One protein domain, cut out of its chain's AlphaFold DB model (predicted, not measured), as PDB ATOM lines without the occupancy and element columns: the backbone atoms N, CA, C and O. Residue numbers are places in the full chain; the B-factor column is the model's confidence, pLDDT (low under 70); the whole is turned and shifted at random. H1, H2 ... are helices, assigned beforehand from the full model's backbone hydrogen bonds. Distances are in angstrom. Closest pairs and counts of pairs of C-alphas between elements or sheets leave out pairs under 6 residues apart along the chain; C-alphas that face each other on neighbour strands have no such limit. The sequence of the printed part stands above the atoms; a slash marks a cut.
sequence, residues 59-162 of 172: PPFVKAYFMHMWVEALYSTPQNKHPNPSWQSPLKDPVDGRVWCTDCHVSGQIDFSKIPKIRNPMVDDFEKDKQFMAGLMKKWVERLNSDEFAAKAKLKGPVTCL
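AT A GLANCE: This is residues 59 to 162 of the 172 residues of an uncharacterized protein of Acidobacteria bacterium (UniProt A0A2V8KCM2). Two longer helices, H1 and H4, cross without touching in the middle of a loop-rich domain; short helices turn off at both ends of H4, H3 at its beginning and H5 at its end. Two wide loops, residues 73 to 100 and residues 105 to 120, run before and after the little helix H2, which is beside H5. The printed part has 104 residues, with five named helices in the order H1, H2, H3, H4, H5 and no named strand; the class is all helix, though under half of the residues, 47 of the 104, are in named elements. The whole is compact, with a radius of gyration of the C-alphas of 13.7 A, and rounded, spanning 35 by 35 by 23 A.

IN THESE COORDINATES: Find C-alpha 60 at (185.235, 203.629, 55.179); from there H1, residues 60 to 72, runs 18.6 A to C-alpha 72 at (196.180, 207.953, 69.552). Read on past residues 73 to 100 to H2, residues 101 to 104. Past residues 105 to 120 you reach H3, residues 121 to 128, 11.6 A long. H4, residues 130 to 145, is the longest helix at 22.2 A. H5, residues 147 to 152, measures 8.7 A and ends with C-alpha 152 at (190.504, 222.984, 69.173).

HOW THE PARTS SIT: Begin with H1: it is near H4, with 11 pairs of C-alphas within 10 A but no pair within 8 A. H1 and H3 are close but not clearly touching, at a steep tilt of 65 degrees, the same way; their closest C-alphas, of Val 62 and Val 123, are 5.8 A apart. H2 only just touches H5, with 3 pairs of C-alphas within 8 A, the closest those of Cys 104 and Phe 149 at 6.7 A. H3 and H4 only just touch, with 3 pairs within 8 A, and only at the corner, about perpendicular at 86 degrees; H4 does so with residues 132 to 133 alone, and the closest C-alphas are those of Glu 127 and Met 133, 6.3 A apart. H4 and H5 are close but not clearly touching, about perpendicular at 81 degrees, with the C-alphas of Leu 144 and Ala 150 closest at 5.6 A. H5 is apart from H1 and from H3. In the backbone, every O i to N i+4 pair of H1 is within hydrogen-bond range, against 3 of 4 in H3, 11 of 12 in H4 and 1 of 2 in H5; H2 is too short for such a pair.

THE WHOLE: The two C-alphas farthest apart are those of Pro 85 and Gly 108, 37.3 A. The printed part has no cut. The links from H1 to H2 and from H2 to H3 are long; those from H3 to H4 and from H4 to H5 are tight. The mean pLDDT of the printed part is 82.4; look for low confidence, under 70, at residues 106 to 118.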
ATOM      1  N   PRO A  59     187.815 201.285  51.827       79.06
ATOM      2  CA  PRO A  59     186.594 201.119  52.586       79.06
ATOM      3  C   PRO A  59     186.540 202.095  53.767       79.06
ATOM      4  O   PRO A  59     187.570 202.341  54.406       79.06
ATOM      5  N   PRO A  60     185.360 202.647  54.104       76.06
ATOM      6  CA  PRO A  60     185.235 203.629  55.179       76.06
ATOM      7  C   PRO A  60     185.833 203.158  56.511       76.06
ATOM      8  O   PRO A  60     186.489 203.938  57.197       76.06
ATOM      9  N   PHE A  61     185.678 201.871  56.837       75.50
ATOM     10  CA  PHE A  61     186.202 201.294  58.073       75.50
ATOM     11  C   PHE A  61     187.738 201.296  58.141       75.50
ATOM     12  O   PHE A  61     188.294 201.497  59.216       75.50
ATOM     13  N   VAL A  62     188.432 201.131  57.006       78.38
ATOM     14  CA  VAL A  62     189.902 201.160  56.945       78.38
ATOM     15  C   VAL A  62     190.412 202.571  57.229       78.38
ATOM     16  O   VAL A  62     191.299 202.760  58.056       78.38
ATOM     17  N   LYS A  63     189.812 203.586  56.590       77.12
ATOM     18  CA  LYS A  63     190.168 204.995  56.837       77.12
ATOM     19  C   LYS A  63     189.970 205.364  58.301       77.12
ATOM     20  O   LYS A  63     190.810 206.033  58.893       77.12
ATOM     21  N   ALA A  64     188.860 204.907  58.868       77.62
ATOM     22  CA  ALA A  64     188.481 205.159  60.241       77.62
ATOM     23  C   ALA A  64     189.436 204.494  61.252       77.62
ATOM     24  O   ALA A  64     189.833 205.139  62.223       77.62
ATOM     25  N   TYR A  65     189.885 203.263  60.979       82.25
ATOM     26  CA  TYR A  65     190.935 202.592  61.752       82.25
ATOM     27  C   TYR A  65     192.230 203.415  61.785       82.25
ATOM     28  O   TYR A  65     192.730 203.741  62.861       82.25
ATOM     29  N   PHE A  66     192.742 203.829  60.620       83.44
ATOM     30  CA  PHE A  66     193.951 204.655  60.556       83.44
ATOM     31  C   PHE A  66     193.781 205.984  61.307       83.44
ATOM     32  O   PHE A  66     194.718 206.457  61.945       83.44
ATOM     33  N   MET A  67     192.580 206.568  61.276       81.75
ATOM     34  CA  MET A  67     192.271 207.824  61.963       81.75
ATOM     35  C   MET A  67     192.358 207.676  63.481       81.75
ATOM     36  O   MET A  67     192.868 208.570  64.152       81.75
ATOM     37  N   HIS A  68     191.901 206.545  64.026       80.81
ATOM     38  CA  HIS A  68     192.052 206.247  65.448       80.81
ATOM     39  C   HIS A  68     193.520 206.124  65.846       80.81
ATOM     40  O   HIS A  68     193.928 206.784  66.798       80.81
ATOM     41  N   MET A  69     194.313 205.371  65.077       82.69
ATOM     42  CA  MET A  69     195.752 205.235  65.327       82.69
ATOM     43  C   MET A  69     196.473 206.590  65.264       82.69
ATOM     44  O   MET A  69     197.342 206.874  66.084       82.69
ATOM     45  N   TRP A  70     196.090 207.450  64.316       85.31
ATOM     46  CA  TRP A  70     196.624 208.809  64.206       85.31
ATOM     47  C   TRP A  70     196.300 209.664  65.433       85.31
ATOM     48  O   TRP A  70     197.193 210.292  65.997       85.31
ATOM     49  N   VAL A  71     195.037 209.679  65.868       83.75
ATOM     50  CA  VAL A  71     194.613 210.440  67.052       83.75
ATOM     51  C   VAL A  71     195.303 209.912  68.313       83.75
ATOM     52  O   VAL A  71     195.742 210.708  69.138       83.75
ATOM     53  N   GLU A  72     195.461 208.594  68.443       84.94
ATOM     54  CA  GLU A  72     196.180 207.953  69.552       84.94
ATOM     55  C   GLU A  72     197.653 208.365  69.641       84.94
ATOM     56  O   GLU A  72     198.164 208.638  70.732       84.94
ATOM     57  N   ALA A  73     198.311 208.522  68.493       86.38
ATOM     58  CA  ALA A  73     199.692 208.986  68.409       86.38
ATOM     59  C   ALA A  73     199.895 210.448  68.871       86.38
ATOM     60  O   ALA A  73     201.036 210.892  69.014       86.38
ATOM     61  N   LEU A  74     198.822 211.217  69.112       88.25
ATOM     62  CA  LEU A  74     198.922 212.581  69.645       88.25
ATOM     63  C   LEU A  74     199.114 212.616  71.166       88.25
ATOM     64  O   LEU A  74     199.684 213.577  71.678       88.25
ATOM     65  N   TYR A  75     198.663 211.602  71.903       87.38
ATOM     66  CA  TYR A  75     198.741 211.565  73.373       87.38
ATOM     67  C   TYR A  75     199.549 210.379  73.914       87.38
ATOM     68  O   TYR A  75     199.835 210.332  75.108       87.38
ATOM     69  N   SER A  76     199.985 209.457  73.054       86.56
ATOM     70  CA  SER A  76     200.856 208.335  73.414       86.56
ATOM     71  C   SER A  76     201.983 208.150  72.399       86.56
ATOM     72  O   SER A  76     201.889 208.621  71.264       86.56
ATOM     73  N   THR A  77     203.063 207.477  72.810       86.00
ATOM     74  CA  THR A  77     204.194 207.197  71.919       86.00
ATOM     75  C   THR A  77     203.703 206.460  70.663       86.00
ATOM     76  O   THR A  77     203.066 205.413  70.798       86.00
ATOM     77  N   PRO A  78     203.995 206.962  69.445       85.88
ATOM     78  CA  PRO A  78     203.492 206.371  68.214       85.88
ATOM     79  C   PRO A  78     203.938 204.916  68.059       85.88
ATOM     80  O   PRO A  78     205.125 204.615  68.138       85.88
ATOM     81  N   GLN A  79     203.001 204.022  67.749       82.44
ATOM     82  CA  GLN A  79     203.284 202.602  67.489       82.44
ATOM     83  C   GLN A  79     203.651 202.326  66.020       82.44
ATOM     84  O   GLN A  79     203.331 201.275  65.470       82.44
ATOM     85  N   ASN A  80     204.280 203.294  65.350       82.31
ATOM     86  CA  ASN A  80     204.709 203.135  63.962       82.31
ATOM     87  C   ASN A  80     206.067 202.405  63.880       82.31
ATOM     88  O   ASN A  80     206.731 202.173  64.889       82.31
ATOM     89  N   LYS A  81     206.494 202.031  62.667       81.12
ATOM     90  CA  LYS A  81     207.724 201.248  62.438       81.12
ATOM     91  C   LYS A  81     209.016 201.964  62.870       81.12
ATOM     92  O   LYS A  81     209.981 201.306  63.249       81.12
ATOM     93  N   HIS A  82     209.045 203.293  62.782       86.06
ATOM     94  CA  HIS A  82     210.226 204.126  63.029       86.06
ATOM     95  C   HIS A  82     209.827 205.364  63.850       86.06
ATOM     96  O   HIS A  82     209.790 206.475  63.305       86.06
ATOM     97  N   PRO A  83     209.474 205.188  65.137       90.38
ATOM     98  CA  PRO A  83     208.956 206.280  65.949       90.38
ATOM     99  C   PRO A  83     210.057 207.304  66.220       90.38
ATOM    100  O   PRO A  83     211.228 206.945  66.354       90.38
ATOM    101  N   ASN A  84     209.692 208.585  66.316       93.00
ATOM    102  CA  ASN A  84     210.652 209.623  66.690       93.00
ATOM    103  C   ASN A  84     211.220 209.322  68.099       93.00
ATOM    104  O   ASN A  84     210.448 209.291  69.059       93.00
ATOM    105  N   PRO A  85     212.544 209.128  68.263       92.31
ATOM    106  CA  PRO A  85     213.145 208.821  69.566       92.31
ATOM    107  C   PRO A  85     213.019 209.967  70.578       92.31
ATOM    108  O   PRO A  85     213.068 209.738  71.782       92.31
ATOM    109  N   SER A  86     212.828 211.192  70.093       93.81
ATOM    110  CA  SER A  86     212.614 212.398  70.893       93.81
ATOM    111  C   SER A  86     211.138 212.798  70.943       93.81
ATOM    112  O   SER A  86     210.828 213.963  71.201       93.81
ATOM    113  N   TRP A  87     210.223 211.867  70.644       93.88
ATOM    114  CA  TRP A  87     208.795 212.152  70.622       93.88
ATOM    115  C   TRP A  87     208.332 212.737  71.957       93.88
ATOM    116  O   TRP A  87     208.605 212.212  73.038       93.88
ATOM    117  N   GLN A  88     207.571 213.818  71.855       92.50
ATOM    118  CA  GLN A  88     206.777 214.373  72.935       92.50
ATOM    119  C   GLN A  88     205.393 214.671  72.379       92.50
ATOM    120  O   GLN A  88     205.269 215.094  71.226       92.50
ATOM    121  N   SER A  89     204.359 214.507  73.206       92.31
ATOM    122  CA  SER A  89     202.999 214.824  72.776       92.31
ATOM    123  C   SER A  89     202.912 216.273  72.266       92.31
ATOM    124  O   SER A  89     203.304 217.201  72.995       92.31
ATOM    125  N   PRO A  90     202.366 216.492  71.053       92.00
ATOM    126  CA  PRO A  90     202.146 217.828  70.511       92.00
ATOM    127  C   PRO A  90     201.004 218.585  71.204       92.00
ATOM    128  O   PRO A  90     200.834 219.780  70.960       92.00
ATOM    129  N   LEU A  91     200.226 217.930  72.069       91.00
ATOM    130  CA  LEU A  91     199.117 218.540  72.799       91.00
ATOM    131  C   LEU A  91     199.635 219.322  74.012       91.00
ATOM    132  O   LEU A  91     200.572 218.887  74.688       91.00
ATOM    133  N   LYS A  92     199.022 220.473  74.317       90.69
ATOM    134  CA  LYS A  92     199.311 221.247  75.542       90.69
ATOM    135  C   LYS A  92     198.941 220.483  76.812       90.69
ATOM    136  O   LYS A  92     199.650 220.607  77.804       90.69
ATOM    137  N   ASP A  93     197.872 219.697  76.753       88.06
ATOM    138  CA  ASP A  93     197.397 218.845  77.839       88.06
ATOM    139  C   ASP A  93     197.321 217.396  77.331       88.06
ATOM    140  O   ASP A  93     196.341 217.026  76.692       88.06
ATOM    141  N   PRO A  94     198.381 216.595  77.517       82.06
ATOM    142  CA  PRO A  94     198.441 215.237  76.985       82.06
ATOM    143  C   PRO A  94     197.717 214.196  77.850       82.06
ATOM    144  O   PRO A  94     197.547 213.068  77.398       82.06
ATOM    145  N   VAL A  95     197.340 214.540  79.088       79.38
ATOM    146  CA  VAL A  95     196.720 213.601  80.039       79.38
ATOM    147  C   VAL A  95     195.202 213.718  79.976       79.38
ATOM    148  O   VAL A  95     194.513 212.715  79.788       79.38
ATOM    149  N   ASP A  96     194.688 214.947  80.060       78.62
ATOM    150  CA  ASP A  96     193.252 215.218  80.128       78.62
ATOM    151  C   ASP A  96     192.718 215.880  78.844       78.62
ATOM    152  O   ASP A  96     191.515 215.839  78.557       78.62
ATOM    153  N   GLY A  97     193.605 216.435  78.014       74.12
ATOM    154  CA  GLY A  97     193.265 217.003  76.714       74.12
ATOM    155  C   GLY A  97     193.049 215.919  75.663       74.12
ATOM    156  O   GLY A  97     193.986 215.413  75.050       74.12
ATOM    157  N   ARG A  98     191.782 215.584  75.408       70.00
ATOM    158  CA  ARG A  98     191.414 214.663  74.328       70.00
ATOM    159  C   ARG A  98     191.122 215.408  73.035       70.00
ATOM    160  O   ARG A  98     190.287 216.307  73.019       70.00
ATOM    161  N   VAL A  99     191.779 214.973  71.961       78.12
ATOM    162  CA  VAL A  99     191.365 215.265  70.586       78.12
ATOM    163  C   VAL A  99     190.299 214.252  70.204       78.12
ATOM    164  O   VAL A  99     190.524 213.042  70.256       78.12
ATOM    165  N   TRP A 100     189.132 214.742  69.819       75.88
ATOM    166  CA  TRP A 100     188.012 213.925  69.393       75.88
ATOM    167  C   TRP A 100     187.885 213.951  67.880       75.88
ATOM    168  O   TRP A 100     188.144 214.954  67.221       75.88
ATOM    169  N   CYS A 101     187.405 212.853  67.299       74.88
ATOM    170  CA  CYS A 101     187.136 212.818  65.865       74.88
ATOM    171  C   CYS A 101     186.119 213.902  65.458       74.88
ATOM    172  O   CYS A 101     186.239 214.487  64.385       74.88
ATOM    173  N   THR A 102     185.168 214.218  66.345       74.44
ATOM    174  CA  THR A 102     184.180 215.294  66.179       74.44
ATOM    175  C   THR A 102     184.791 216.687  66.159       74.44
ATOM    176  O   THR A 102     184.159 217.596  65.627       74.44
ATOM    177  N   ASP A 103     186.011 216.861  66.676       74.44
ATOM    178  CA  ASP A 103     186.696 218.145  66.576       74.44
ATOM    179  C   ASP A 103     186.925 218.495  65.115       74.44
ATOM    180  O   ASP A 103     186.759 219.663  64.796       74.44
ATOM    181  N   CYS A 104     187.207 217.497  64.257       72.94
ATOM    182  CA  CYS A 104     187.514 217.621  62.825       72.94
ATOM    183  C   CYS A 104     186.379 217.199  61.873       72.94
ATOM    184  O   CYS A 104     186.315 217.687  60.740       72.94
ATOM    185  N   HIS A 105     185.497 216.296  62.312       73.44
ATOM    186  CA  HIS A 105     184.445 215.674  61.505       73.44
ATOM    187  C   HIS A 105     183.056 216.001  62.064       73.44
ATOM    188  O   HIS A 105     182.513 215.281  62.900       73.44
ATOM    189  N   VAL A 106     182.468 217.088  61.566       67.81
ATOM    190  CA  VAL A 106     181.214 217.668  62.080       67.81
ATOM    191  C   VAL A 106     179.950 217.230  61.328       67.81
ATOM    192  O   VAL A 106     178.847 217.583  61.729       67.81
ATOM    193  N   SER A 107     180.068 216.476  60.230       61.56
ATOM    194  CA  SER A 107     178.956 216.283  59.286       61.56
ATOM    195  C   SER A 107     177.905 215.246  59.701       61.56
ATOM    196  O   SER A 107     176.991 214.991  58.925       61.56
ATOM    197  N   GLY A 108     178.023 214.595  60.867       61.00
ATOM    198  CA  GLY A 108     177.112 213.510  61.281       61.00
ATOM    199  C   GLY A 108     177.115 212.285  60.348       61.00
ATOM    200  O   GLY A 108     176.404 211.318  60.586       61.00
ATOM    201  N   GLN A 109     177.939 212.307  59.296       62.66
ATOM    202  CA  GLN A 109     178.064 211.257  58.283       62.66
ATOM    203  C   GLN A 109     178.887 210.063  58.776       62.66
ATOM    204  O   GLN A 109     178.929 209.031  58.110       62.66
ATOM    205  N   ILE A 110     179.575 210.208  59.912       66.06
ATOM    206  CA  ILE A 110     180.431 209.177  60.492       66.06
ATOM    207  C   ILE A 110     179.873 208.807  61.863       66.06
ATOM    208  O   ILE A 110     179.918 209.600  62.803       66.06
ATOM    209  N   ASP A 111     179.371 207.581  61.979       69.38
ATOM    210  CA  ASP A 111     179.008 206.988  63.261       69.38
ATOM    211  C   ASP A 111     180.261 206.391  63.912       69.38
ATOM    212  O   ASP A 111     180.637 205.243  63.654       69.38
ATOM    213  N   PHE A 112     180.930 207.189  64.749       67.75
ATOM    214  CA  PHE A 112     182.179 206.787  65.400       67.75
ATOM    215  C   PHE A 112     182.025 205.585  66.343       67.75
ATOM    216  O   PHE A 112     183.011 204.908  66.627       67.75
ATOM    217  N   SER A 113     180.803 205.283  66.799       67.88
ATOM    218  CA  SER A 113     180.532 204.121  67.654       67.88
ATOM    219  C   SER A 113     180.590 202.795  66.889       67.88
ATOM    220  O   SER A 113     180.871 201.753  67.477       67.88
ATOM    221  N   LYS A 114     180.372 202.843  65.569       68.50
ATOM    222  CA  LYS A 114     180.383 201.680  64.670       68.50
ATOM    223  C   LYS A 114     181.713 201.485  63.952       68.50
ATOM    224  O   LYS A 114     181.847 200.548  63.166       68.50
ATOM    225  N   ILE A 115     182.695 202.353  64.196       65.38
ATOM    226  CA  ILE A 115     184.025 202.190  63.619       65.38
ATOM    227  C   ILE A 115     184.713 201.015  64.317       65.38
ATOM    228  O   ILE A 115     184.893 201.048  65.540       65.38
ATOM    229  N   PRO A 116     185.138 199.982  63.572       64.88
ATOM    230  CA  PRO A 116     185.928 198.920  64.158       64.88
ATOM    231  C   PRO A 116     187.262 199.493  64.637       64.88
ATOM    232  O   PRO A 116     188.061 200.013  63.863       64.88
ATOM    233  N   LYS A 117     187.509 199.352  65.939       67.94
ATOM    234  CA  LYS A 117     188.818 199.609  66.561       67.94
ATOM    235  C   LYS A 117     189.790 198.444  66.362       67.94
ATOM    236  O   LYS A 117     190.935 198.503  66.789       67.94
ATOM    237  N   ILE A 118     189.306 197.360  65.761       69.88
ATOM    238  CA  ILE A 118     190.044 196.121  65.561       69.88
ATOM    239  C   ILE A 118     190.601 196.121  64.142       69.88
ATOM    240  O   ILE A 118     189.898 196.443  63.180       69.88
ATOM    241  N   ARG A 119     191.871 195.740  64.029       79.31
ATOM    242  CA  ARG A 119     192.596 195.614  62.768       79.31
ATOM    243  C   ARG A 119     191.935 194.562  61.873       79.31
ATOM    244  O   ARG A 119     191.765 193.414  62.277       79.31
ATOM    245  N   ASN A 120     191.567 194.956  60.657       84.00
ATOM    246  CA  ASN A 120     191.075 194.060  59.608       84.00
ATOM    247  C   ASN A 120     192.227 193.728  58.640       84.00
ATOM    248  O   ASN A 120     193.014 194.633  58.375       84.00
ATOM    249  N   PRO A 121     192.314 192.518  58.054       84.81
ATOM    250  CA  PRO A 121     193.380 192.170  57.106       84.81
ATOM    251  C   PRO A 121     193.561 193.158  55.942       84.81
ATOM    252  O   PRO A 121     194.680 193.402  55.515       84.81
ATOM    253  N   MET A 122     192.487 193.808  55.472       82.75
ATOM    254  CA  MET A 122     192.584 194.831  54.420       82.75
ATOM    255  C   MET A 122     193.423 196.047  54.841       82.75
ATOM    256  O   MET A 122     194.006 196.707  53.986       82.75
ATOM    257  N   VAL A 123     193.500 196.356  56.142       83.81
ATOM    258  CA  VAL A 123     194.377 197.414  56.671       83.81
ATOM    259  C   VAL A 123     195.828 197.123  56.307       83.81
ATOM    260  O   VAL A 123     196.536 198.045  55.919       83.81
ATOM    261  N   ASP A 124     196.251 195.859  56.369       85.00
ATOM    262  CA  ASP A 124     197.633 195.466  56.089       85.00
ATOM    263  C   ASP A 124     198.012 195.742  54.636       85.00
ATOM    264  O   ASP A 124     199.148 196.110  54.347       85.00
ATOM    265  N   ASP A 125     197.067 195.580  53.714       86.88
ATOM    266  CA  ASP A 125     197.306 195.829  52.296       86.88
ATOM    267  C   ASP A 125     197.383 197.327  51.995       86.88
ATOM    268  O   ASP A 125     198.273 197.757  51.261       86.88
ATOM    269  N   PHE A 126     196.534 198.141  52.629       85.19
ATOM    270  CA  PHE A 126     196.620 199.598  52.512       85.19
ATOM    271  C   PHE A 126     197.847 200.183  53.218       85.19
ATOM    272  O   PHE A 126     198.423 201.142  52.721       85.19
ATOM    273  N   GLU A 127     198.282 199.608  54.340       84.00
ATOM    274  CA  GLU A 127     199.481 200.057  55.056       84.00
ATOM    275  C   GLU A 127     200.763 199.816  54.239       84.00
ATOM    276  O   GLU A 127     201.706 200.605  54.311       84.00
ATOM    277  N   LYS A 128     200.790 198.759  53.412       85.19
ATOM    278  CA  LYS A 128     201.891 198.491  52.468       85.19
ATOM    279  C   LYS A 128     201.925 199.479  51.299       85.19
ATOM    280  O   LYS A 128     202.995 199.688  50.725       85.19
ATOM    281  N   ASP A 129     200.794 200.083  50.937       87.06
ATOM    282  CA  ASP A 129     200.740 201.122  49.909       87.06
ATOM    283  C   ASP A 129     201.275 202.451  50.467       87.06
ATOM    284  O   ASP A 129     200.556 203.286  51.025       87.06
ATOM    285  N   LYS A 130     202.583 202.656  50.287       81.94
ATOM    286  CA  LYS A 130     203.288 203.862  50.736       81.94
ATOM    287  C   LYS A 130     202.682 205.152  50.180       81.94
ATOM    288  O   LYS A 130     202.624 206.147  50.901       81.94
ATOM    289  N   GLN A 131     202.246 205.165  48.918       83.62
ATOM    290  CA  GLN A 131     201.707 206.378  48.294       83.62
ATOM    291  C   GLN A 131     200.354 206.741  48.898       83.62
ATOM    292  O   GLN A 131     200.118 207.907  49.233       83.62
ATOM    293  N   PHE A 132     199.494 205.739  49.091       85.12
ATOM    294  CA  PHE A 132     198.232 205.910  49.795       85.12
ATOM    295  C   PHE A 132     198.455 206.431  51.220       85.12
ATOM    296  O   PHE A 132     197.867 207.450  51.597       85.12
ATOM    297  N   MET A 133     199.335 205.785  51.992       84.62
ATOM    298  CA  MET A 133     199.577 206.142  53.391       84.62
ATOM    299  C   MET A 133     200.180 207.537  53.544       84.62
ATOM    300  O   MET A 133     199.671 208.333  54.335       84.62
ATOM    301  N   ALA A 134     201.203 207.883  52.758       84.88
ATOM    302  CA  ALA A 134     201.796 209.218  52.790       84.88
ATOM    303  C   ALA A 134     200.766 210.296  52.410       84.88
ATOM    304  O   ALA A 134     200.638 211.311  53.095       84.88
ATOM    305  N   GLY A 135     199.973 210.056  51.358       86.81
ATOM    306  CA  GLY A 135     198.912 210.970  50.937       86.81
ATOM    307  C   GLY A 135     197.807 211.145  51.983       86.81
ATOM    308  O   GLY A 135     197.284 212.249  52.148       86.81
ATOM    309  N   LEU A 136     197.451 210.079  52.704       86.31
ATOM    310  CA  LEU A 136     196.474 210.127  53.791       86.31
ATOM    311  C   LEU A 136     197.009 210.921  54.990       86.31
ATOM    312  O   LEU A 136     196.324 211.829  55.466       86.31
ATOM    313  N   MET A 137     198.233 210.627  55.440       87.06
ATOM    314  CA  MET A 137     198.839 211.294  56.597       87.06
ATOM    315  C   MET A 137     199.050 212.788  56.357       87.06
ATOM    316  O   MET A 137     198.730 213.586  57.237       87.06
ATOM    317  N   LYS A 138     199.498 213.197  55.161       88.44
ATOM    318  CA  LYS A 138     199.637 214.621  54.800       88.44
ATOM    319  C   LYS A 138     198.354 215.402  55.031       88.44
ATOM    320  O   LYS A 138     198.369 216.422  55.711       88.44
ATOM    321  N   LYS A 139     197.230 214.882  54.529       87.88
ATOM    322  CA  LYS A 139     195.921 215.529  54.679       87.88
ATOM    323  C   LYS A 139     195.532 215.693  56.144       87.88
ATOM    324  O   LYS A 139     194.915 216.690  56.504       87.88
ATOM    325  N   TRP A 140     195.865 214.725  56.993       87.75
ATOM    326  CA  TRP A 140     195.559 214.802  58.421       87.75
ATOM    327  C   TRP A 140     196.480 215.751  59.174       87.75
ATOM    328  O   TRP A 140     195.987 216.510  60.004       87.75
ATOM    329  N   VAL A 141     197.773 215.773  58.849       89.50
ATOM    330  CA  VAL A 141     198.726 216.757  59.379       89.50
ATOM    331  C   VAL A 141     198.302 218.176  58.990       89.50
ATOM    332  O   VAL A 141     198.198 219.042  59.855       89.50
ATOM    333  N   GLU A 142     197.981 218.410  57.716       89.94
ATOM    334  CA  GLU A 142     197.469 219.695  57.223       89.94
ATOM    335  C   GLU A 142     196.180 220.100  57.942       89.94
ATOM    336  O   GLU A 142     196.055 221.230  58.418       89.94
ATOM    337  N   ARG A 143     195.227 219.168  58.076       87.06
ATOM    338  CA  ARG A 143     193.960 219.437  58.760       87.06
ATOM    339  C   ARG A 143     194.177 219.802  60.223       87.06
ATOM    340  O   ARG A 143     193.607 220.792  60.674       87.06
ATOM    341  N   LEU A 144     195.003 219.036  60.935       86.81
ATOM    342  CA  LEU A 144     195.308 219.255  62.348       86.81
ATOM    343  C   LEU A 144     195.991 220.609  62.582       86.81
ATOM    344  O   LEU A 144     195.700 221.267  63.575       86.81
ATOM    345  N   ASN A 145     196.855 221.035  61.660       89.94
ATOM    346  CA  ASN A 145     197.567 222.309  61.746       89.94
ATOM    347  C   ASN A 145     196.779 223.526  61.271       89.94
ATOM    348  O   ASN A 145     197.226 224.643  61.509       89.94
ATOM    349  N   SER A 146     195.653 223.348  60.579       90.00
ATOM    350  CA  SER A 146     194.846 224.503  60.189       90.00
ATOM    351  C   SER A 146     194.315 225.230  61.427       90.00
ATOM    352  O   SER A 146     193.966 224.586  62.419       90.00
ATOM    353  N   ASP A 147     194.240 226.561  61.359       86.56
ATOM    354  CA  ASP A 147     193.937 227.435  62.504       86.56
ATOM    355  C   ASP A 147     192.707 226.979  63.303       86.56
ATOM    356  O   ASP A 147     192.711 226.992  64.536       86.56
ATOM    357  N   GLU A 148     191.675 226.505  62.601       84.31
ATOM    358  CA  GLU A 148     190.442 226.005  63.206       84.31
ATOM    359  C   GLU A 148     190.683 224.805  64.143       84.31
ATOM    360  O   GLU A 148     190.164 224.789  65.262       84.31
ATOM    361  N   PHE A 149     191.455 223.797  63.721       83.62
ATOM    362  CA  PHE A 149     191.639 222.564  64.504       83.62
ATOM    363  C   PHE A 149     192.864 222.617  65.394       83.62
ATOM    364  O   PHE A 149     192.826 222.029  66.470       83.62
ATOM    365  N   ALA A 150     193.898 223.373  65.028       84.44
ATOM    366  CA  ALA A 150     195.060 223.573  65.884       84.44
ATOM    367  C   ALA A 150     194.652 224.202  67.228       84.44
ATOM    368  O   ALA A 150     195.136 223.795  68.289       84.44
ATOM    369  N   ALA A 151     193.701 225.144  67.195       82.75
ATOM    370  CA  ALA A 151     193.118 225.745  68.390       82.75
ATOM    371  C   ALA A 151     192.266 224.745  69.193       82.75
ATOM    372  O   ALA A 151     192.461 224.617  70.404       82.75
ATOM    373  N   LYS A 152     191.365 223.999  68.531       82.94
ATOM    374  CA  LYS A 152     190.504 222.984  69.173       82.94
ATOM    375  C   LYS A 152     191.318 221.868  69.835       82.94
ATOM    376  O   LYS A 152     191.076 221.536  70.991       82.94
ATOM    377  N   ALA A 153     192.336 221.366  69.137       83.38
ATOM    378  CA  ALA A 153     193.260 220.344  69.622       83.38
ATOM    379  C   ALA A 153     194.281 220.879  70.643       83.38
ATOM    380  O   ALA A 153     195.031 220.098  71.224       83.38
ATOM    381  N   LYS A 154     194.325 222.199  70.882       87.62
ATOM    382  CA  LYS A 154     195.230 222.855  71.838       87.62
ATOM    383  C   LYS A 154     196.695 222.461  71.612       87.62
ATOM    384  O   LYS A 154     197.393 222.077  72.552       87.62
ATOM    385  N   LEU A 155     197.174 222.558  70.373       89.44
ATOM    386  CA  LEU A 155     198.551 222.193  70.034       89.44
ATOM    387  C   LEU A 155     199.572 223.136  70.694       89.44
ATOM    388  O   LEU A 155     199.329 224.335  70.856       89.44
ATOM    389  N   LYS A 156     200.739 222.597  71.061       91.88
ATOM    390  CA  LYS A 156     201.919 223.372  71.493       91.88
ATOM    391  C   LYS A 156     202.546 224.146  70.331       91.88
ATOM    392  O   LYS A 156     203.128 225.203  70.547       91.88
ATOM    393  N   GLY A 157     202.412 223.614  69.122       91.25
ATOM    394  CA  GLY A 157     202.933 224.167  67.880       91.25
ATOM    395  C   GLY A 157     202.560 223.276  66.692       91.25
ATOM    396  O   GLY A 157     201.797 222.323  66.871       91.25
ATOM    397  N   PRO A 158     203.088 223.569  65.493       91.75
ATOM    398  CA  PRO A 158     202.803 222.789  64.296       91.75
ATOM    399  C   PRO A 158     203.237 221.327  64.439       91.75
ATOM    400  O   PRO A 158     204.343 221.028  64.891       91.75
ATOM    401  N   VAL A 159     202.372 220.415  64.009       91.44
ATOM    402  CA  VAL A 159     202.655 218.984  63.886       91.44
ATOM    403  C   VAL A 159     203.250 218.707  62.510       91.44
ATOM    404  O   VAL A 159     202.818 219.258  61.507       91.44
ATOM    405  N   THR A 160     204.243 217.838  62.421       92.12
ATOM    406  CA  THR A 160     204.831 217.408  61.145       92.12
ATOM    407  C   THR A 160     204.964 215.891  61.131       92.12
ATOM    408  O   THR A 160     204.802 215.244  62.165       92.12
ATOM    409  N   CYS A 161     205.319 215.301  59.989       89.81
ATOM    410  CA  CYS A 161     205.662 213.877  59.936       89.81
ATOM    411  C   CYS A 161     206.767 213.535  60.955       89.81
ATOM    412  O   CYS A 161     206.672 212.529  61.653       89.81
ATOM    413  N   LEU A 162     207.752 214.427  61.122       91.75
ATOM    414  CA  LEU A 162     208.852 214.275  62.080       91.75
ATOM    415  C   LEU A 162     208.421 214.430  63.540       91.75
ATOM    416  O   LEU A 162     209.166 214.058  64.438       91.75
TER     417      LEU A 162